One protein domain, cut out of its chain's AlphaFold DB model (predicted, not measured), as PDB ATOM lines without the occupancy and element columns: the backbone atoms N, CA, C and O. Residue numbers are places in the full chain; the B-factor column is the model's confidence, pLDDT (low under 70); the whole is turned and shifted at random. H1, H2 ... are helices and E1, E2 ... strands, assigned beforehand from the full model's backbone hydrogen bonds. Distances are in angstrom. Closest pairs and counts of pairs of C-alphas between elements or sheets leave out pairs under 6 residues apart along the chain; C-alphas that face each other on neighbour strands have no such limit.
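What this domain is: This is residues 175 to 223, 257 to 284, 299 to 325 and 335 to 390 of the 549 residues of an uncharacterized protein of Luteipulveratus halotolerans (UniProt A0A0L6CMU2). One curled sheet of nine strands folds back on itself like a flattened barrel, E2 and E3 forming one leaf over the larger leaf E7, E1, E6, E5, E8 and E9, with E4 as the hinge. The sheet's two edges, E2 and E9, come near each other and nearly close the ring, while the short helix H1 only grazes the sheet. The printed part has 160 residues, with named elements in the order E1, E2, E3, H1, E4, E5, E6, E7, E8, E9; the sheet order is E2, E3, E4, E7, E1, E6, E5, E8, E9, mixed. The class is mostly strand, though named elements hold 76 residues, under half of those printed. The whole is compact, with a radius of gyration of the C-alphas of 15.5 A, yet elongated, spanning 53 by 31 by 30 A.

Where its parts are: E1, residues 175 to 179, begins at C-alpha 175 (213.851, 189.640, 283.255) and is 13.8 A long. E2, residues 190 to 199, is 22.8 A long and bends by 80 degrees at residue 193; E3, residues 203 to 211, is 23.6 A. H1, residues 218 to 221, is 5.2 A. E4, residues 265 to 276, the longest strand at 31.8 A, bends by 51 degrees at residue 271. E5, residues 303 to 309, is 18.9 A, and E6, residues 312 to 317, is 15.6 A. E7, residues 353 to 362, is 28.8 A, E8, residues 367 to 373, is 19.5 A, and E9, residues 376 to 381, is 17.0 A, ending at C-alpha 381 (199.234, 191.589, 285.360).

How they stand to each other: E1 and E6 are parallel, with N 177 and O 317 2.8 A apart, within hydrogen-bond range. E7 and E1 are antiparallel, with N 176 and O 358 at 2.9 A. E4 and E7 are antiparallel, with N 268 and O 359 at 2.9 A. The hairpin E2 and E3 has N 198 and O 205 at 2.8 A. The closest C-alphas of the edge strands E2 and E9 are those of Leu 198 and Leu 380, 6.5 A apart. H1, too short for an O i to N i+4 pair, has its one O i to N i+3 pair within range.

The domain as a whole: The C-alphas of Asp 263 and Asn 284 are the two farthest apart, 54.1 A. Residues 224 to 256, 285 to 298 and 326 to 334 are not printed, with C-alpha gaps of 13.8, 16.0 and 19.8 A. Of the links that are printed whole, none is long. Mean pLDDT of the printed part is 85.6; 22 residues are under 70, among them 277 to 284.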
ATOM      1  N   ALA A 175     214.703 190.735 282.816       94.31
ATOM      2  CA  ALA A 175     213.851 189.640 283.255       94.31
ATOM      3  C   ALA A 175     214.467 188.283 282.910       94.31
ATOM      4  O   ALA A 175     215.023 188.109 281.832       94.31
ATOM      5  N   ALA A 176     214.330 187.310 283.807       92.25
ATOM      6  CA  ALA A 176     214.759 185.936 283.567       92.25
ATOM      7  C   ALA A 176     213.734 184.936 284.103       92.25
ATOM      8  O   ALA A 176     213.112 185.187 285.136       92.25
ATOM      9  N   LEU A 177     213.564 183.811 283.414       91.62
ATOM     10  CA  LEU A 177     212.729 182.689 283.826       91.62
ATOM     11  C   LEU A 177     213.611 181.458 283.988       91.62
ATOM     12  O   LEU A 177     214.249 181.017 283.039       91.62
ATOM     13  N   LEU A 178     213.644 180.916 285.198       87.69
ATOM     14  CA  LEU A 178     214.579 179.858 285.567       87.69
ATOM     15  C   LEU A 178     213.849 178.750 286.323       87.69
ATOM     16  O   LEU A 178     212.894 179.065 287.041       87.69
ATOM     17  N   PRO A 179     214.250 177.474 286.188       88.81
ATOM     18  CA  PRO A 179     213.636 176.379 286.931       88.81
ATOM     19  C   PRO A 179     213.627 176.653 288.438       88.81
ATOM     20  O   PRO A 179     214.624 177.093 289.009       88.81
ATOM     21  N   GLU A 180     212.512 176.366 289.115       87.31
ATOM     22  CA  GLU A 180     212.409 176.598 290.564       87.31
ATOM     23  C   GLU A 180     213.427 175.759 291.359       87.31
ATOM     24  O   GLU A 180     213.891 176.192 292.410       87.31
ATOM     25  N   SER A 181     213.853 174.607 290.829       82.44
ATOM     26  CA  SER A 181     214.917 173.774 291.410       82.44
ATOM     27  C   SER A 181     216.281 174.470 291.482       82.44
ATOM     28  O   SER A 181     217.093 174.116 292.334       82.44
ATOM     29  N   GLN A 182     216.532 175.465 290.625       73.88
ATOM     30  CA  GLN A 182     217.763 176.265 290.625       73.88
ATOM     31  C   GLN A 182     217.684 177.465 291.582       73.88
ATOM     32  O   GLN A 182     218.662 178.196 291.756       73.88
ATOM     33  N   GLN A 183     216.535 177.690 292.229       69.81
ATOM     34  CA  GLN A 183     216.379 178.782 293.176       69.81
ATOM     35  C   GLN A 183     217.248 178.546 294.422       69.81
ATOM     36  O   GLN A 183     216.969 177.684 295.254       69.81
ATOM     37  N   GLN A 184     218.255 179.395 294.611       62.41
ATOM     38  CA  GLN A 184     218.971 179.497 295.883       62.41
ATOM     39  C   GLN A 184     218.123 180.237 296.934       62.41
ATOM     40  O   GLN A 184     217.342 181.141 296.618       62.41
ATOM     41  N   SER A 185     218.260 179.845 298.202       58.12
ATOM     42  CA  SER A 185     217.571 180.474 299.333       58.12
ATOM     43  C   SER A 185     217.887 181.977 299.401       58.12
ATOM     44  O   SER A 185     219.028 182.397 299.243       58.12
ATOM     45  N   GLY A 186     216.871 182.823 299.613       66.94
ATOM     46  CA  GLY A 186     217.097 184.276 299.667       66.94
ATOM     47  C   GLY A 186     215.850 185.157 299.735       66.94
ATOM     48  O   GLY A 186     215.944 186.324 300.109       66.94
ATOM     49  N   PHE A 187     214.670 184.623 299.417       79.75
ATOM     50  CA  PHE A 187     213.402 185.339 299.569       79.75
ATOM     51  C   PHE A 187     212.230 184.371 299.755       79.75
ATOM     52  O   PHE A 187     212.242 183.246 299.256       79.75
ATOM     53  N   THR A 188     211.209 184.818 300.486       88.31
ATOM     54  CA  THR A 188     209.993 184.045 300.760       88.31
ATOM     55  C   THR A 188     208.865 184.502 299.850       88.31
ATOM     56  O   THR A 188     208.521 185.684 299.815       88.31
ATOM     57  N   PHE A 189     208.264 183.554 299.138       92.75
ATOM     58  CA  PHE A 189     207.088 183.804 298.319       92.75
ATOM     59  C   PHE A 189     205.832 183.981 299.169       92.75
ATOM     60  O   PHE A 189     205.550 183.194 300.074       92.75
ATOM     61  N   LYS A 190     205.039 184.987 298.813       95.19
ATOM     62  CA  LYS A 190     203.673 185.170 299.286       95.19
ATOM     63  C   LYS A 190     202.716 184.783 298.167       95.19
ATOM     64  O   LYS A 190     202.755 185.369 297.087       95.19
ATOM     65  N   ASN A 191     201.846 183.813 298.434       96.06
ATOM     66  CA  ASN A 191     200.816 183.410 297.479       96.06
ATOM     67  C   ASN A 191     199.920 184.598 297.112       96.06
ATOM     68  O   ASN A 191     199.542 185.400 297.975       96.06
ATOM     69  N   LEU A 192     199.559 184.679 295.833       94.38
ATOM     70  CA  LEU A 192     198.536 185.603 295.366       94.38
ATOM     71  C   LEU A 192     197.176 185.195 295.945       94.38
ATOM     72  O   LEU A 192     196.919 184.016 296.192       94.38
ATOM     73  N   SER A 193     196.284 186.169 296.143       91.00
ATOM     74  CA  SER A 193     194.913 185.898 296.604       91.00
ATOM     75  C   SER A 193     194.137 185.013 295.624       91.00
ATOM     76  O   SER A 193     193.306 184.212 296.042       91.00
ATOM     77  N   ALA A 194     194.438 185.142 294.332       89.94
ATOM     78  CA  ALA A 194     194.007 184.246 293.273       89.94
ATOM     79  C   ALA A 194     195.155 184.082 292.262       89.94
ATOM     80  O   ALA A 194     195.715 185.097 291.834       89.94
ATOM     81  N   PRO A 195     195.511 182.847 291.861       91.44
ATOM     82  CA  PRO A 195     196.488 182.633 290.802       91.44
ATOM     83  C   PRO A 195     196.054 183.308 289.499       91.44
ATOM     84  O   PRO A 195     194.909 183.170 289.064       91.44
ATOM     85  N   ALA A 196     196.977 184.026 288.868       93.12
ATOM     86  CA  ALA A 196     196.740 184.691 287.596       93.12
ATOM     87  C   ALA A 196     197.090 183.719 286.466       93.12
ATOM     88  O   ALA A 196     198.192 183.172 286.449       93.12
ATOM     89  N   ARG A 197     196.163 183.477 285.538       93.25
ATOM     90  CA  ARG A 197     196.325 182.472 284.481       93.25
ATOM     91  C   ARG A 197     196.290 183.130 283.108       93.25
ATOM     92  O   ARG A 197     195.399 183.929 282.830       93.25
ATOM     93  N   LEU A 198     197.253 182.759 282.272       94.56
ATOM     94  CA  LEU A 198     197.377 183.151 280.878       94.56
ATOM     95  C   LEU A 198     197.457 181.889 280.019       94.56
ATOM     96  O   LEU A 198     198.328 181.046 280.207       94.56
ATOM     97  N   VAL A 199     196.525 181.748 279.092       92.38
ATOM     98  CA  VAL A 199     196.377 180.596 278.209       92.38
ATOM     99  C   VAL A 199     196.660 181.040 276.792       92.38
ATOM    100  O   VAL A 199     196.056 181.990 276.291       92.38
ATOM    101  N   THR A 200     197.571 180.311 276.172       92.69
ATOM    102  CA  THR A 200     198.001 180.445 274.786       92.69
ATOM    103  C   THR A 200     197.770 179.117 274.062       92.69
ATOM    104  O   THR A 200     197.410 178.128 274.709       92.69
ATOM    105  N   PRO A 201     197.950 179.062 272.734       88.06
ATOM    106  CA  PRO A 201     197.880 177.811 271.991       88.06
ATOM    107  C   PRO A 201     198.903 176.778 272.474       88.06
ATOM    108  O   PRO A 201     198.554 175.605 272.575       88.06
ATOM    109  N   SER A 202     200.122 177.208 272.834       87.56
ATOM    110  CA  SER A 202     201.198 176.293 273.236       87.56
ATOM    111  C   SER A 202     201.326 176.007 274.725       87.56
ATOM    112  O   SER A 202     201.910 174.987 275.086       87.56
ATOM    113  N   ALA A 203     200.786 176.864 275.593       89.25
ATOM    114  CA  ALA A 203     200.890 176.665 277.032       89.25
ATOM    115  C   ALA A 203     199.786 177.333 277.850       89.25
ATOM    116  O   ALA A 203     199.230 178.382 277.502       89.25
ATOM    117  N   THR A 204     199.572 176.764 279.034       92.06
ATOM    118  CA  THR A 204     198.989 177.468 280.175       92.06
ATOM    119  C   THR A 204     200.107 177.963 281.094       92.06
ATOM    120  O   THR A 204     200.860 177.173 281.656       92.06
ATOM    121  N   ILE A 205     200.172 179.274 281.311       94.69
ATOM    122  CA  ILE A 205     201.111 179.922 282.229       94.69
ATOM    123  C   ILE A 205     200.325 180.437 283.432       94.69
ATOM    124  O   ILE A 205     199.321 181.133 283.280       94.69
ATOM    125  N   THR A 206     200.753 180.084 284.640       95.25
ATOM    126  CA  THR A 206     200.069 180.484 285.878       95.25
ATOM    127  C   THR A 206     201.039 181.134 286.848       95.25
ATOM    128  O   THR A 206     201.998 180.495 287.270       95.25
ATOM    129  N   VAL A 207     200.759 182.369 287.255       96.94
ATOM    130  CA  VAL A 207     201.480 183.075 288.320       96.94
ATOM    131  C   VAL A 207     200.799 182.768 289.649       96.94
ATOM    132  O   VAL A 207     199.604 183.018 289.815       96.94
ATOM    133  N   GLN A 208     201.543 182.192 290.588       95.94
ATOM    134  CA  GLN A 208     201.000 181.661 291.841       95.94
ATOM    135  C   GLN A 208     201.325 182.532 293.053       95.94
ATOM    136  O   GLN A 208     200.514 182.656 293.970       95.94
ATOM    137  N   ALA A 209     202.523 183.109 293.074       95.56
ATOM    138  CA  ALA A 209     203.047 183.831 294.221       95.56
ATOM    139  C   ALA A 209     204.024 184.921 293.780       95.56
ATOM    140  O   ALA A 209     204.613 184.830 292.702       95.56
ATOM    141  N   GLU A 210     204.226 185.914 294.640       95.50
ATOM    142  CA  GLU A 210     205.197 186.989 294.444       95.50
ATOM    143  C   GLU A 210     206.139 187.125 295.645       95.50
ATOM    144  O   GLU A 210     205.797 186.788 296.781       95.50
ATOM    145  N   ALA A 211     207.334 187.641 295.393       94.06
ATOM    146  CA  ALA A 211     208.316 188.016 296.393       94.06
ATOM    147  C   ALA A 211     208.992 189.338 296.002       94.06
ATOM    148  O   ALA A 211     209.052 189.716 294.828       94.06
ATOM    149  N   GLN A 212     209.519 190.040 297.004       93.00
ATOM    150  CA  GLN A 212     210.269 191.286 296.835       93.00
ATOM    151  C   GLN A 212     211.689 191.087 297.369       93.00
ATOM    152  O   GLN A 212     211.969 191.461 298.510       93.00
ATOM    153  N   PRO A 213     212.567 190.423 296.600       89.75
ATOM    154  CA  PRO A 213     213.931 190.197 297.041       89.75
ATOM    155  C   PRO A 213     214.675 191.525 297.224       89.75
ATOM    156  O   PRO A 213     214.434 192.504 296.516       89.75
ATOM    157  N   THR A 214     215.593 191.558 298.185       84.06
ATOM    158  CA  THR A 214     216.481 192.708 298.421       84.06
ATOM    159  C   THR A 214     217.778 192.611 297.618       84.06
ATOM    160  O   THR A 214     218.480 193.613 297.464       84.06
ATOM    161  N   THR A 215     218.070 191.433 297.067       86.19
ATOM    162  CA  THR A 215     219.269 191.134 296.285       86.19
ATOM    163  C   THR A 215     218.937 190.347 295.012       86.19
ATOM    164  O   THR A 215     217.926 189.651 294.924       86.19
ATOM    165  N   VAL A 216     219.783 190.503 293.998       85.88
ATOM    166  CA  VAL A 216     219.802 189.746 292.752       85.88
ATOM    167  C   VAL A 216     220.510 188.420 293.030       85.88
ATOM    168  O   VAL A 216     221.656 188.438 293.488       85.88
ATOM    169  N   PRO A 217     219.856 187.274 292.798       79.56
ATOM    170  CA  PRO A 217     220.493 185.981 292.996       79.56
ATOM    171  C   PRO A 217     221.682 185.781 292.052       79.56
ATOM    172  O   PRO A 217     221.637 186.191 290.894       79.56
ATOM    173  N   ALA A 218     222.715 185.089 292.530       74.75
ATOM    174  CA  ALA A 218     223.933 184.813 291.770       74.75
ATOM    175  C   ALA A 218     223.682 184.177 290.398       74.75
ATOM    176  O   ALA A 218     224.275 184.594 289.409       74.75
ATOM    177  N   PHE A 219     222.767 183.210 290.339       72.25
ATOM    178  CA  PHE A 219     222.411 182.505 289.109       72.25
ATOM    179  C   PHE A 219     221.761 183.417 288.050       72.25
ATOM    180  O   PHE A 219     221.704 183.052 286.883       72.25
ATOM    181  N   VAL A 220     221.256 184.596 288.441       79.19
ATOM    182  CA  VAL A 220     220.735 185.611 287.509       79.19
ATOM    183  C   VAL A 220     221.863 186.512 287.005       79.19
ATOM    184  O   VAL A 220     221.835 186.930 285.854       79.19
ATOM    185  N   GLU A 221     222.841 186.831 287.858       77.62
ATOM    186  CA  GLU A 221     223.982 187.673 287.476       77.62
ATOM    187  C   GLU A 221     224.975 186.952 286.571       77.62
ATOM    188  O   GLU A 221     225.500 187.561 285.643       77.62
ATOM    189  N   ASN A 222     225.203 185.671 286.845       70.81
ATOM    190  CA  ASN A 222     226.070 184.788 286.081       70.81
ATOM    191  C   ASN A 222     225.285 183.504 285.787       70.81
ATOM    192  O   ASN A 222     225.454 182.520 286.517       70.81
ATOM    193  N   PRO A 223     224.386 183.500 284.786       62.38
ATOM    194  CA  PRO A 223     223.785 182.253 284.342       62.38
ATOM    195  C   PRO A 223     224.925 181.317 283.935       62.38
ATOM    196  O   PRO A 223     225.795 181.700 283.149       62.38
ATOM    197  N   VAL A 257     227.960 185.696 296.200       59.78
ATOM    198  CA  VAL A 257     227.177 186.603 297.040       59.78
ATOM    199  C   VAL A 257     226.191 187.402 296.192       59.78
ATOM    200  O   VAL A 257     226.587 187.975 295.176       59.78
ATOM    201  N   PRO A 258     224.922 187.478 296.619       72.31
ATOM    202  CA  PRO A 258     223.890 188.134 295.843       72.31
ATOM    203  C   PRO A 258     224.076 189.658 295.894       72.31
ATOM    204  O   PRO A 258     224.262 190.250 296.963       72.31
ATOM    205  N   SER A 259     224.035 190.301 294.731       81.69
ATOM    206  CA  SER A 259     224.234 191.746 294.579       81.69
ATOM    207  C   SER A 259     222.967 192.522 294.933       81.69
ATOM    208  O   SER A 259     221.858 192.048 294.731       81.69
ATOM    209  N   ARG A 260     223.064 193.753 295.437       86.62
ATOM    210  CA  ARG A 260     221.885 194.627 295.578       86.62
ATOM    211  C   ARG A 260     221.382 195.084 294.204       86.62
ATOM    212  O   ARG A 260     222.132 195.112 293.228       86.62
ATOM    213  N   ALA A 261     220.128 195.525 294.144       89.12
ATOM    214  CA  ALA A 261     219.536 196.078 292.926       89.12
ATOM    215  C   ALA A 261     220.350 197.251 292.334       89.12
ATOM    216  O   ALA A 261     220.919 198.070 293.068       89.12
ATOM    217  N   ALA A 262     220.342 197.383 291.006       90.44
ATOM    218  CA  ALA A 262     220.872 198.562 290.323       90.44
ATOM    219  C   ALA A 262     220.139 199.855 290.755       90.44
ATOM    220  O   ALA A 262     218.987 199.829 291.197       90.44
ATOM    221  N   ASP A 263     220.802 201.014 290.654       89.62
ATOM    222  CA  ASP A 263     220.246 202.263 291.189       89.62
ATOM    223  C   ASP A 263     218.932 202.624 290.502       89.62
ATOM    224  O   ASP A 263     218.838 202.648 289.271       89.62
ATOM    225  N   GLY A 264     217.925 202.947 291.315       90.81
ATOM    226  CA  GLY A 264     216.580 203.276 290.842       90.81
ATOM    227  C   GLY A 264     215.724 202.063 290.465       90.81
ATOM    228  O   GLY A 264     214.559 202.252 290.121       90.81
ATOM    229  N   GLN A 265     216.251 200.841 290.578       94.38
ATOM    230  CA  GLN A 265     215.521 199.612 290.276       94.38
ATOM    231  C   GLN A 265     214.899 198.999 291.545       94.38
ATOM    232  O   GLN A 265     215.345 199.229 292.675       94.38
ATOM    233  N   GLN A 266     213.820 198.251 291.356       93.69
ATOM    234  CA  GLN A 266     213.204 197.336 292.310       93.69
ATOM    235  C   GLN A 266     213.348 195.914 291.776       93.69
ATOM    236  O   GLN A 266     213.335 195.702 290.563       93.69
ATOM    237  N   LEU A 267     213.422 194.950 292.687       93.75
ATOM    238  CA  LEU A 267     213.437 193.538 292.340       93.75
ATOM    239  C   LEU A 267     212.090 192.910 292.694       93.75
ATOM    240  O   LEU A 267     211.478 193.203 293.733       93.75
ATOM    241  N   ARG A 268     211.618 192.049 291.804       94.62
ATOM    242  CA  ARG A 268     210.427 191.223 291.974       94.62
ATOM    243  C   ARG A 268     210.773 189.810 291.534       94.62
ATOM    244  O   ARG A 268     211.498 189.624 290.563       94.62
ATOM    245  N   ALA A 269     210.235 188.828 292.237       94.62
ATOM    246  CA  ALA A 269     210.280 187.443 291.805       94.62
ATOM    247  C   ALA A 269     208.869 186.868 291.851       94.62
ATOM    248  O   ALA A 269     208.106 187.170 292.770       94.62
ATOM    249  N   TYR A 270     208.531 186.034 290.879       95.69
ATOM    250  CA  TYR A 270     207.223 185.405 290.774       95.69
ATOM    251  C   TYR A 270     207.385 183.902 290.621       95.69
ATOM    252  O   TYR A 270     208.183 183.447 289.805       95.69
ATOM    253  N   ARG A 271     206.604 183.133 291.381       95.44
ATOM    254  CA  ARG A 271     206.485 181.692 291.155       95.44
ATOM    255  C   ARG A 271     205.507 181.475 290.011       95.44
ATOM    256  O   ARG A 271     204.332 181.844 290.126       95.44
ATOM    257  N   VAL A 272     205.994 180.893 288.924       95.81
ATOM    258  CA  VAL A 272     205.244 180.676 287.688       95.81
ATOM    259  C   VAL A 272     205.257 179.191 287.363       95.81
ATOM    260  O   VAL A 272     206.307 178.569 287.389       95.81
ATOM    261  N   THR A 273     204.111 178.613 287.024       94.56
ATOM    262  CA  THR A 273     204.080 177.282 286.410       94.56
ATOM    263  C   THR A 273     203.770 177.405 284.934       94.56
ATOM    264  O   THR A 273     202.807 178.094 284.581       94.56
ATOM    265  N   VAL A 274     204.535 176.705 284.106       92.62
ATOM    266  CA  VAL A 274     204.274 176.555 282.675       92.62
ATOM    267  C   VAL A 274     203.845 175.113 282.450       92.62
ATOM    268  O   VAL A 274     204.541 174.178 282.833       92.62
ATOM    269  N   GLU A 275     202.658 174.942 281.889       89.56
ATOM    270  CA  GLU A 275     202.116 173.661 281.450       89.56
ATOM    271  C   GLU A 275     202.073 173.708 279.921       89.56
ATOM    272  O   GLU A 275     201.174 174.359 279.369       89.56
ATOM    273  N   PRO A 276     203.084 173.136 279.241       80.50
ATOM    274  CA  PRO A 276     203.107 173.079 277.790       80.50
ATOM    275  C   PRO A 276     202.093 172.055 277.279       80.50
ATOM    276  O   PRO A 276     201.725 171.107 277.972       80.50
ATOM    277  N   GLY A 277     201.640 172.259 276.051       69.25
ATOM    278  CA  GLY A 277     200.542 171.495 275.478       69.25
ATOM    279  C   GLY A 277     199.262 172.316 275.494       69.25
ATOM    280  O   GLY A 277     198.758 172.752 276.533       69.25
ATOM    281  N   GLY A 278     198.723 172.550 274.301       60.66
ATOM    282  CA  GLY A 278     197.397 173.126 274.165       60.66
ATOM    283  C   GLY A 278     196.334 172.163 274.697       60.66
ATOM    284  O   GLY A 278     196.445 170.948 274.563       60.66
ATOM    285  N   ARG A 279     195.225 172.709 275.208       59.50
ATOM    286  CA  ARG A 279     193.963 171.949 275.359       59.50
ATOM    287  C   ARG A 279     193.320 171.614 274.006       59.50
ATOM    288  O   ARG A 279     192.222 171.064 273.978       59.50
ATOM    289  N   TYR A 280     193.968 172.013 272.917       62.38
ATOM    290  CA  TYR A 280     193.488 171.931 271.552       62.38
ATOM    291  C   TYR A 280     193.991 170.615 270.962       62.38
ATOM    292  O   TYR A 280     195.204 170.437 270.824       62.38
ATOM    293  N   PRO A 281     193.097 169.656 270.707       56.88
ATOM    294  CA  PRO A 281     193.492 168.390 270.123       56.88
ATOM    295  C   PRO A 281     193.843 168.555 268.651       56.88
ATOM    296  O   PRO A 281     193.507 169.551 268.017       56.88
ATOM    297  N   ASP A 282     194.496 167.530 268.118       57.50
ATOM    298  CA  ASP A 282     194.630 167.367 266.684       57.50
ATOM    299  C   ASP A 282     193.261 167.023 266.089       57.50
ATOM    300  O   ASP A 282     192.716 165.962 266.423       57.50
ATOM    301  N   PRO A 283     192.687 167.847 265.206       49.56
ATOM    302  CA  PRO A 283     191.559 167.390 264.410       49.56
ATOM    303  C   PRO A 283     191.916 166.192 263.504       49.56
ATOM    304  O   PRO A 283     191.013 165.450 263.118       49.56
ATOM    305  N   ASN A 284     193.207 165.972 263.212       46.91
ATOM    306  CA  ASN A 284     193.711 165.023 262.216       46.91
ATOM    307  C   ASN A 284     194.502 163.841 262.800       46.91
ATOM    308  O   ASN A 284     195.037 163.044 262.028       46.91
ATOM    309  N   LYS A 299     199.837 178.514 260.865       87.00
ATOM    310  CA  LYS A 299     200.222 179.579 261.790       87.00
ATOM    311  C   LYS A 299     201.066 179.037 262.932       87.00
ATOM    312  O   LYS A 299     200.735 178.019 263.536       87.00
ATOM    313  N   ASN A 300     202.124 179.776 263.268       86.38
ATOM    314  CA  ASN A 300     203.007 179.427 264.373       86.38
ATOM    315  C   ASN A 300     202.289 179.628 265.718       86.38
ATOM    316  O   ASN A 300     201.950 180.755 266.088       86.38
ATOM    317  N   ALA A 301     202.087 178.530 266.443       88.56
ATOM    318  CA  ALA A 301     201.413 178.487 267.738       88.56
ATOM    319  C   ALA A 301     202.368 178.695 268.933       88.56
ATOM    320  O   ALA A 301     201.920 178.687 270.082       88.56
ATOM    321  N   SER A 302     203.668 178.892 268.682       90.31
ATOM    322  CA  SER A 302     204.693 179.084 269.713       90.31
ATOM    323  C   SER A 302     204.464 180.375 270.490       90.31
ATOM    324  O   SER A 302     204.036 181.390 269.936       90.31
ATOM    325  N   THR A 303     204.804 180.343 271.777       92.62
ATOM    326  CA  THR A 303     204.575 181.457 272.700       92.62
ATOM    327  C   THR A 303     205.891 182.053 273.164       92.62
ATOM    328  O   THR A 303     206.583 181.440 273.970       92.62
ATOM    329  N   ALA A 304     206.199 183.271 272.722       94.00
ATOM    330  CA  ALA A 304     207.329 184.048 273.227       94.00
ATOM    331  C   ALA A 304     206.924 184.854 274.475       94.00
ATOM    332  O   ALA A 304     205.889 185.533 274.470       94.00
ATOM    333  N   LEU A 305     207.735 184.803 275.536       95.50
ATOM    334  CA  LEU A 305     207.461 185.446 276.824       95.50
ATOM    335  C   LEU A 305     208.282 186.720 277.017       95.50
ATOM    336  O   LEU A 305     209.482 186.749 276.811       95.50
ATOM    337  N   SER A 306     207.645 187.786 277.479       96.75
ATOM    338  CA  SER A 306     208.306 189.067 277.764       96.75
ATOM    339  C   SER A 306     207.618 189.775 278.926       96.75
ATOM    340  O   SER A 306     206.488 189.428 279.270       96.75
ATOM    341  N   ILE A 307     208.261 190.773 279.527       97.25
ATOM    342  CA  ILE A 307     207.681 191.573 280.611       97.25
ATOM    343  C   ILE A 307     207.406 192.986 280.125       97.25
ATOM    344  O   ILE A 307     208.311 193.693 279.702       97.25
ATOM    345  N   SER A 308     206.153 193.415 280.224       95.75
ATOM    346  CA  SER A 308     205.770 194.807 280.004       95.75
ATOM    347  C   SER A 308     205.819 195.558 281.333       95.75
ATOM    348  O   SER A 308     205.105 195.193 282.272       95.75
ATOM    349  N   VAL A 309     206.650 196.596 281.430       94.25
ATOM    350  CA  VAL A 309     206.822 197.412 282.641       94.25
ATOM    351  C   VAL A 309     207.161 198.855 282.267       94.25
ATOM    352  O   VAL A 309     208.022 199.098 281.432       94.25
ATOM    353  N   GLY A 310     206.448 199.832 282.834       86.88
ATOM    354  CA  GLY A 310     206.718 201.258 282.583       86.88
ATOM    355  C   GLY A 310     206.677 201.692 281.108       86.88
ATOM    356  O   GLY A 310     207.369 202.632 280.734       86.88
ATOM    357  N   GLY A 311     205.899 201.004 280.264       86.19
ATOM    358  CA  GLY A 311     205.838 201.252 278.815       86.19
ATOM    359  C   GLY A 311     206.976 200.619 278.003       86.19
ATOM    360  O   GLY A 311     206.997 200.758 276.784       86.19
ATOM    361  N   GLN A 312     207.895 199.907 278.654       91.56
ATOM    362  CA  GLN A 312     208.956 199.130 278.018       91.56
ATOM    363  C   GLN A 312     208.590 197.646 277.980       91.56
ATOM    364  O   GLN A 312     207.844 197.153 278.830       91.56
ATOM    365  N   ARG A 313     209.146 196.935 276.995       93.62
ATOM    366  CA  ARG A 313     209.039 195.482 276.854       93.62
ATOM    367  C   ARG A 313     210.418 194.869 277.064       93.62
ATOM    368  O   ARG A 313     211.321 195.125 276.277       93.62
ATOM    369  N   LEU A 314     210.557 194.088 278.126       94.38
ATOM    370  CA  LEU A 314     211.782 193.390 278.495       94.38
ATOM    371  C   LEU A 314     211.712 191.962 277.975       94.38
ATOM    372  O   LEU A 314     210.706 191.275 278.185       94.38
ATOM    373  N   SER A 315     212.772 191.510 277.321       93.00
ATOM    374  CA  SER A 315     212.907 190.103 276.974       93.00
ATOM    375  C   SER A 315     213.096 189.267 278.240       93.00
ATOM    376  O   SER A 315     213.715 189.716 279.205       93.00
ATOM    377  N   VAL A 316     212.502 188.074 278.268       93.75
ATOM    378  CA  VAL A 316     212.690 187.125 279.371       93.75
ATOM    379  C   VAL A 316     213.799 186.169 278.969       93.75
ATOM    380  O   VAL A 316     213.608 185.397 278.040       93.75
ATOM    381  N   HIS A 317     214.929 186.213 279.663       89.94
ATOM    382  CA  HIS A 317     216.064 185.324 279.421       89.94
ATOM    383  C   HIS A 317     215.884 183.971 280.124       89.94
ATOM    384  O   HIS A 317     215.305 183.907 281.208       89.94
ATOM    385  N   GLY A 318     216.385 182.898 279.522       84.38
ATOM    386  CA  GLY A 318     216.298 181.535 280.052       84.38
ATOM    387  C   GLY A 318     216.210 180.505 278.932       84.38
ATOM    388  O   GLY A 318     216.182 180.864 277.754       84.38
ATOM    389  N   ASP A 319     216.133 179.234 279.311       80.00
ATOM    390  CA  ASP A 319     216.063 178.137 278.350       80.00
ATOM    391  C   ASP A 319     214.690 178.073 277.654       80.00
ATOM    392  O   ASP A 319     213.658 178.415 278.253       80.00
ATOM    393  N   PRO A 320     214.635 177.639 276.381       76.25
ATOM    394  CA  PRO A 320     213.372 177.344 275.715       76.25
ATOM    395  C   PRO A 320     212.613 176.215 276.434       76.25
ATOM    396  O   PRO A 320     213.205 175.343 277.065       76.25
ATOM    397  N   ILE A 321     211.281 176.221 276.325       80.19
ATOM    398  CA  ILE A 321     210.398 175.252 276.995       80.19
ATOM    399  C   ILE A 321     209.665 174.410 275.942       80.19
ATOM    400  O   ILE A 321     209.063 174.961 275.018       80.19
ATOM    401  N   GLY A 322     209.635 173.087 276.123       70.38
ATOM    402  CA  GLY A 322     208.966 172.140 275.220       70.38
ATOM    403  C   GLY A 322     209.923 171.453 274.240       70.38
ATOM    404  O   GLY A 322     211.123 171.712 274.259       70.38
ATOM    405  N   GLU A 323     209.399 170.545 273.411       59.19
ATOM    406  CA  GLU A 323     210.218 169.776 272.466       59.19
ATOM    407  C   GLU A 323     210.781 170.663 271.348       59.19
ATOM    408  O   GLU A 323     210.070 171.428 270.690       59.19
ATOM    409  N   SER A 324     212.088 170.535 271.128       54.09
ATOM    410  CA  SER A 324     212.776 170.995 269.932       54.09
ATOM    411  C   SER A 324     212.881 169.825 268.955       54.09
ATOM    412  O   SER A 324     213.819 169.036 269.041       54.09
ATOM    413  N   ASP A 325     211.975 169.727 267.981       40.56
ATOM    414  CA  ASP A 325     212.020 168.674 266.938       40.56
ATOM    415  C   ASP A 325     213.189 168.824 265.946       40.56
ATOM    416  O   ASP A 325     213.201 168.283 264.842       40.56
ATOM    417  N   ASP A 335     217.411 185.282 272.995       67.69
ATOM    418  CA  ASP A 335     217.168 186.527 273.728       67.69
ATOM    419  C   ASP A 335     215.838 186.490 274.494       67.69
ATOM    420  O   ASP A 335     215.604 187.321 275.364       67.69
ATOM    421  N   THR A 336     214.925 185.574 274.152       85.06
ATOM    422  CA  THR A 336     213.578 185.483 274.715       85.06
ATOM    423  C   THR A 336     213.119 184.032 274.858       85.06
ATOM    424  O   THR A 336     213.038 183.299 273.872       85.06
ATOM    425  N   VAL A 337     212.722 183.647 276.071       89.75
ATOM    426  CA  VAL A 337     212.116 182.345 276.371       89.75
ATOM    427  C   VAL A 337     210.880 182.131 275.508       89.75
ATOM    428  O   VAL A 337     209.943 182.938 275.509       89.75
ATOM    429  N   THR A 338     210.866 180.997 274.814       90.06
ATOM    430  CA  THR A 338     209.772 180.585 273.937       90.06
ATOM    431  C   THR A 338     209.288 179.194 274.322       90.06
ATOM    432  O   THR A 338     210.089 178.266 274.437       90.06
ATOM    433  N   VAL A 339     207.971 179.041 274.491       89.38
ATOM    434  CA  VAL A 339     207.323 177.727 274.546       89.38
ATOM    435  C   VAL A 339     207.050 177.262 273.119       89.38
ATOM    436  O   VAL A 339     206.184 177.835 272.442       89.38
ATOM    437  N   GLN A 340     207.788 176.251 272.669       86.06
ATOM    438  CA  GLN A 340     207.796 175.801 271.278       86.06
ATOM    439  C   GLN A 340     206.511 175.053 270.908       86.06
ATOM    440  O   GLN A 340     206.057 174.161 271.621       86.06
ATOM    441  N   CYS A 341     205.913 175.443 269.781       84.38
ATOM    442  CA  CYS A 341     204.798 174.750 269.141       84.38
ATOM    443  C   CYS A 341     204.633 175.278 267.711       84.38
ATOM    444  O   CYS A 341     203.943 176.271 267.471       84.38
ATOM    445  N   LYS A 342     205.303 174.649 266.740       80.19
ATOM    446  CA  LYS A 342     205.271 175.112 265.339       80.19
ATOM    447  C   LYS A 342     203.857 175.069 264.752       80.19
ATOM    448  O   LYS A 342     203.495 175.954 263.982       80.19
ATOM    449  N   SER A 343     203.059 174.089 265.158       77.38
ATOM    450  CA  SER A 343     201.670 173.900 264.743       77.38
ATOM    451  C   SER A 343     200.876 173.210 265.847       77.38
ATOM    452  O   SER A 343     201.452 172.488 266.655       77.38
ATOM    453  N   LEU A 344     199.557 173.409 265.867       79.31
ATOM    454  CA  LEU A 344     198.665 172.602 266.699       79.31
ATOM    455  C   LEU A 344     198.429 171.216 266.060       79.31
ATOM    456  O   LEU A 344     198.352 171.146 264.831       79.31
ATOM    457  N   PRO A 345     198.272 170.148 266.866       76.50
ATOM    458  CA  PRO A 345     198.458 170.126 268.319       76.50
ATOM    459  C   PRO A 345     199.941 170.296 268.677       76.50
ATOM    460  O   PRO A 345     200.827 169.849 267.955       76.50
ATOM    461  N   CYS A 346     200.222 170.903 269.824       77.31
ATOM    462  CA  CYS A 346     201.589 170.875 270.336       77.31
ATOM    463  C   CYS A 346     201.933 169.444 270.774       77.31
ATOM    464  O   CYS A 346     201.056 168.740 271.289       77.31
ATOM    465  N   ALA A 347     203.184 169.022 270.569       66.12
ATOM    466  CA  ALA A 347     203.638 167.683 270.924       66.12
ATOM    467  C   ALA A 347     203.289 167.339 272.383       66.12
ATOM    468  O   ALA A 347     203.386 168.170 273.293       66.12
ATOM    469  N   LYS A 348     202.817 166.107 272.598       60.28
ATOM    470  CA  LYS A 348     202.485 165.591 273.928       60.28
ATOM    471  C   LYS A 348     203.780 165.133 274.586       60.28
ATOM    472  O   LYS A 348     204.413 164.233 274.058       60.28
ATOM    473  N   GLY A 349     204.122 165.665 275.756       53.56
ATOM    474  CA  GLY A 349     205.250 165.115 276.515       53.56
ATOM    475  C   GLY A 349     205.863 166.032 277.561       53.56
ATOM    476  O   GLY A 349     206.449 165.539 278.517       53.56
ATOM    477  N   ALA A 350     205.700 167.350 277.446       63.47
ATOM    478  CA  ALA A 350     206.273 168.246 278.440       63.47
ATOM    479  C   ALA A 350     205.368 168.337 279.677       63.47
ATOM    480  O   ALA A 350     204.248 168.849 279.630       63.47
ATOM    481  N   GLU A 351     205.861 167.805 280.794       76.69
ATOM    482  CA  GLU A 351     205.190 167.908 282.083       76.69
ATOM    483  C   GLU A 351     205.080 169.370 282.533       76.69
ATOM    484  O   GLU A 351     205.869 170.239 282.153       76.69
ATOM    485  N   ARG A 352     204.094 169.647 283.388       86.06
ATOM    486  CA  ARG A 352     203.987 170.942 284.057       86.06
ATOM    487  C   ARG A 352     205.250 171.195 284.883       86.06
ATOM    488  O   ARG A 352     205.522 170.457 285.825       86.06
ATOM    489  N   GLN A 353     205.939 172.296 284.601       89.25
ATOM    490  CA  GLN A 353     207.156 172.694 285.306       89.25
ATOM    491  C   GLN A 353     206.960 174.002 286.080       89.25
ATOM    492  O   GLN A 353     206.184 174.881 285.685       89.25
ATOM    493  N   SER A 354     207.655 174.114 287.212       92.12
ATOM    494  CA  SER A 354     207.684 175.316 288.047       92.12
ATOM    495  C   SER A 354     208.957 176.118 287.801       92.12
ATOM    496  O   SER A 354     210.056 175.570 287.760       92.12
ATOM    497  N   TYR A 355     208.792 177.432 287.708       93.25
ATOM    498  CA  TYR A 355     209.834 178.402 287.425       93.25
ATOM    499  C   TYR A 355     209.757 179.587 288.387       93.25
ATOM    500  O   TYR A 355     208.698 179.929 288.929       93.25
ATOM    501  N   VAL A 356     210.883 180.275 288.527       93.56
ATOM    502  CA  VAL A 356     210.975 181.609 289.107       93.56
ATOM    503  C   VAL A 356     211.179 182.611 287.977       93.56
ATOM    504  O   VAL A 356     212.201 182.601 287.298       93.56
ATOM    505  N   LEU A 357     210.202 183.499 287.796       95.25
ATOM    506  CA  LEU A 357     210.327 184.678 286.948       95.25
ATOM    507  C   LEU A 357     210.894 185.824 287.789       95.25
ATOM    508  O   LEU A 357     210.192 186.388 288.632       95.25
ATOM    509  N   PHE A 358     212.156 186.165 287.567       94.12
ATOM    510  CA  PHE A 358     212.833 187.290 288.197       94.12
ATOM    511  C   PHE A 358     212.736 188.539 287.317       94.12
ATOM    512  O   PHE A 358     212.920 188.456 286.107       94.12
ATOM    513  N   VAL A 359     212.465 189.699 287.921       95.06
ATOM    514  CA  VAL A 359     212.342 190.986 287.225       95.06
ATOM    515  C   VAL A 359     213.071 192.082 288.005       95.06
ATOM    516  O   VAL A 359     212.732 192.371 289.156       95.06
ATOM    517  N   SER A 360     214.029 192.732 287.348       94.75
ATOM    518  CA  SER A 360     214.628 194.010 287.743       94.75
ATOM    519  C   SER A 360     214.000 195.106 286.882       94.75
ATOM    520  O   SER A 360     214.048 195.026 285.659       94.75
ATOM    521  N   SER A 361     213.344 196.087 287.500       95.06
ATOM    522  CA  SER A 361     212.681 197.187 286.773       95.06
ATOM    523  C   SER A 361     212.732 198.490 287.561       95.06
ATOM    524  O   SER A 361     212.970 198.473 288.768       95.06
ATOM    525  N   ALA A 362     212.469 199.633 286.926       94.06
ATOM    526  CA  ALA A 362     212.361 200.908 287.635       94.06
ATOM    527  C   ALA A 362     211.353 200.854 288.810       94.06
ATOM    528  O   ALA A 362     210.272 200.262 288.719       94.06
ATOM    529  N   LYS A 363     211.701 201.491 289.937       92.62
ATOM    530  CA  LYS A 363     210.865 201.519 291.152       92.62
ATOM    531  C   LYS A 363     209.457 202.053 290.878       92.62
ATOM    532  O   LYS A 363     209.283 203.055 290.190       92.62
ATOM    533  N   GLY A 364     208.461 201.413 291.491       89.31
ATOM    534  CA  GLY A 364     207.065 201.859 291.442       89.31
ATOM    535  C   GLY A 364     206.320 201.506 290.153       89.31
ATOM    536  O   GLY A 364     205.146 201.840 290.036       89.31
ATOM    537  N   GLN A 365     206.963 200.811 289.211       90.81
ATOM    538  CA  GLN A 365     206.305 200.342 287.995       90.81
ATOM    539  C   GLN A 365     205.593 199.007 288.237       90.81
ATOM    540  O   GLN A 365     206.123 198.115 288.906       90.81
ATOM    541  N   ALA A 366     204.386 198.873 287.690       92.31
ATOM    542  CA  ALA A 366     203.675 197.601 287.644       92.31
ATOM    543  C   ALA A 366     204.167 196.782 286.445       92.31
ATOM    544  O   ALA A 366     204.341 197.322 285.352       92.31
ATOM    545  N   ALA A 367     204.373 195.485 286.657       95.25
ATOM    546  CA  ALA A 367     204.840 194.560 285.634       95.25
ATOM    547  C   ALA A 367     203.715 193.612 285.198       95.25
ATOM    548  O   ALA A 367     202.907 193.156 286.014       95.25
ATOM    549  N   SER A 368     203.676 193.307 283.904       97.25
ATOM    550  CA  SER A 368     202.756 192.339 283.308       97.25
ATOM    551  C   SER A 368     203.524 191.338 282.456       97.25
ATOM    552  O   SER A 368     204.388 191.725 281.668       97.25
ATOM    553  N   LEU A 369     203.185 190.056 282.569       97.56
ATOM    554  CA  LEU A 369     203.653 189.031 281.646       97.56
ATOM    555  C   LEU A 369     202.976 189.242 280.295       97.56
ATOM    556  O   LEU A 369     201.760 189.372 280.224       97.56
ATOM    557  N   THR A 370     203.755 189.264 279.226       96.94
ATOM    558  CA  THR A 370     203.277 189.385 277.851       96.94
ATOM    559  C   THR A 370     203.656 188.127 277.090       96.94
ATOM    560  O   THR A 370     204.840 187.856 276.899       96.94
ATOM    561  N   ALA A 371     202.648 187.378 276.653       95.38
ATOM    562  CA  ALA A 371     202.795 186.245 275.753       95.38
ATOM    563  C   ALA A 371     202.512 186.700 274.320       95.38
ATOM    564  O   ALA A 371     201.501 187.359 274.071       95.38
ATOM    565  N   THR A 372     203.387 186.371 273.374       95.19
ATOM    566  CA  THR A 372     203.193 186.683 271.952       95.19
ATOM    567  C   THR A 372     203.169 185.424 271.111       95.19
ATOM    568  O   THR A 372     204.071 184.600 271.215       95.19
ATOM    569  N   VAL A 373     202.130 185.308 270.284       92.94
ATOM    570  CA  VAL A 373     201.851 184.166 269.407       92.94
ATOM    571  C   VAL A 373     201.332 184.712 268.082       92.94
ATOM    572  O   VAL A 373     200.423 185.545 268.092       92.94
ATOM    573  N   ASP A 374     201.897 184.274 266.956       89.94
ATOM    574  CA  ASP A 374     201.575 184.783 265.605       89.94
ATOM    575  C   ASP A 374     201.533 186.329 265.532       89.94
ATOM    576  O   ASP A 374     200.615 186.942 264.989       89.94
ATOM    577  N   GLY A 375     202.498 186.987 266.189       91.00
ATOM    578  CA  GLY A 375     202.606 188.452 266.251       91.00
ATOM    579  C   GLY A 375     201.560 189.168 267.121       91.00
ATOM    580  O   GLY A 375     201.661 190.379 267.307       91.00
ATOM    581  N   GLN A 376     200.584 188.454 267.689       94.94
ATOM    582  CA  GLN A 376     199.577 189.011 268.595       94.94
ATOM    583  C   GLN A 376     199.987 188.828 270.053       94.94
ATOM    584  O   GLN A 376     200.564 187.806 270.420       94.94
ATOM    585  N   ALA A 377     199.671 189.813 270.896       94.19
ATOM    586  CA  ALA A 377     200.060 189.820 272.300       94.19
ATOM    587  C   ALA A 377     198.859 189.652 273.242       94.19
ATOM    588  O   ALA A 377     197.826 190.308 273.089       94.19
ATOM    589  N   LEU A 378     199.052 188.820 274.262       95.31
ATOM    590  CA  LEU A 378     198.218 188.743 275.453       95.31
ATOM    591  C   LEU A 378     199.033 189.191 276.663       95.31
ATOM    592  O   LEU A 378     200.167 188.751 276.854       95.31
ATOM    593  N   THR A 379     198.450 190.038 277.501       96.19
ATOM    594  CA  THR A 379     199.101 190.597 278.688       96.19
ATOM    595  C   THR A 379     198.383 190.166 279.958       96.19
ATOM    596  O   THR A 379     197.161 190.254 280.028       96.19
ATOM    597  N   LEU A 380     199.132 189.746 280.975       96.75
ATOM    598  CA  LEU A 380     198.640 189.327 282.283       96.75
ATOM    599  C   LEU A 380     199.350 190.127 283.389       96.75
ATOM    600  O   LEU A 380     200.568 189.993 283.532       96.75
ATOM    601  N   PRO A 381     198.633 190.913 284.211       95.81
ATOM    602  CA  PRO A 381     199.234 191.589 285.360       95.81
ATOM    603  C   PRO A 381     199.841 190.589 286.354       95.81
ATOM    604  O   PRO A 381     199.157 189.680 286.828       95.81
ATOM    605  N   LEU A 382     201.121 190.765 286.704       95.12
ATOM    606  CA  LEU A 382     201.837 189.825 287.582       95.12
ATOM    607  C   LEU A 382     201.382 189.897 289.047       95.12
ATOM    608  O   LEU A 382     201.526 188.928 289.784       95.12
ATOM    609  N   SER A 383     200.788 191.019 289.462       90.88
ATOM    610  CA  SER A 383     200.190 191.197 290.793       90.88
ATOM    611  C   SER A 383     198.853 190.463 290.975       90.88
ATOM    612  O   SER A 383     198.221 190.589 292.023       90.88
ATOM    613  N   GLY A 384     198.379 189.754 289.948       87.31
ATOM    614  CA  GLY A 384     197.030 189.202 289.895       87.31
ATOM    615  C   GLY A 384     196.106 190.006 288.983       87.31
ATOM    616  O   GLY A 384     196.256 191.217 288.826       87.31
ATOM    617  N   GLY A 385     195.131 189.324 288.381       88.25
ATOM    618  CA  GLY A 385     194.162 189.938 287.477       88.25
ATOM    619  C   GLY A 385     193.695 188.993 286.375       88.25
ATOM    620  O   GLY A 385     193.955 187.790 286.407       88.25
ATOM    621  N   LYS A 386     192.984 189.564 285.399       91.88
ATOM    622  CA  LYS A 386     192.577 188.872 284.173       91.88
ATOM    623  C   LYS A 386     193.537 189.234 283.038       91.88
ATOM    624  O   LYS A 386     194.030 190.364 283.028       91.88
ATOM    625  N   PRO A 387     193.786 188.316 282.096       94.19
ATOM    626  CA  PRO A 387     194.513 188.649 280.886       94.19
ATOM    627  C   PRO A 387     193.713 189.638 280.025       94.19
ATOM    628  O   PRO A 387     192.480 189.635 280.046       94.19
ATOM    629  N   ASP A 388     194.424 190.456 279.259       94.19
ATOM    630  CA  ASP A 388     193.878 191.363 278.246       94.19
ATOM    631  C   ASP A 388     194.652 191.217 276.929       94.19
ATOM    632  O   ASP A 388     195.783 190.731 276.901       94.19
ATOM    633  N   GLY A 389     194.023 191.629 275.834       93.44
ATOM    634  CA  GLY A 389     194.598 191.612 274.497       93.44
ATOM    635  C   GLY A 389     193.579 191.956 273.414       93.44
ATOM    636  O   GLY A 389     192.416 192.279 273.690       93.44
ATOM    637  N   SER A 390     194.033 191.900 272.163       94.50
ATOM    638  CA  SER A 390     193.238 192.123 270.944       94.50
ATOM    639  C   SER A 390     192.624 190.843 270.363       94.50
ATOM    640  O   SER A 390     191.902 190.905 269.367       94.50
TER     641      SER A 390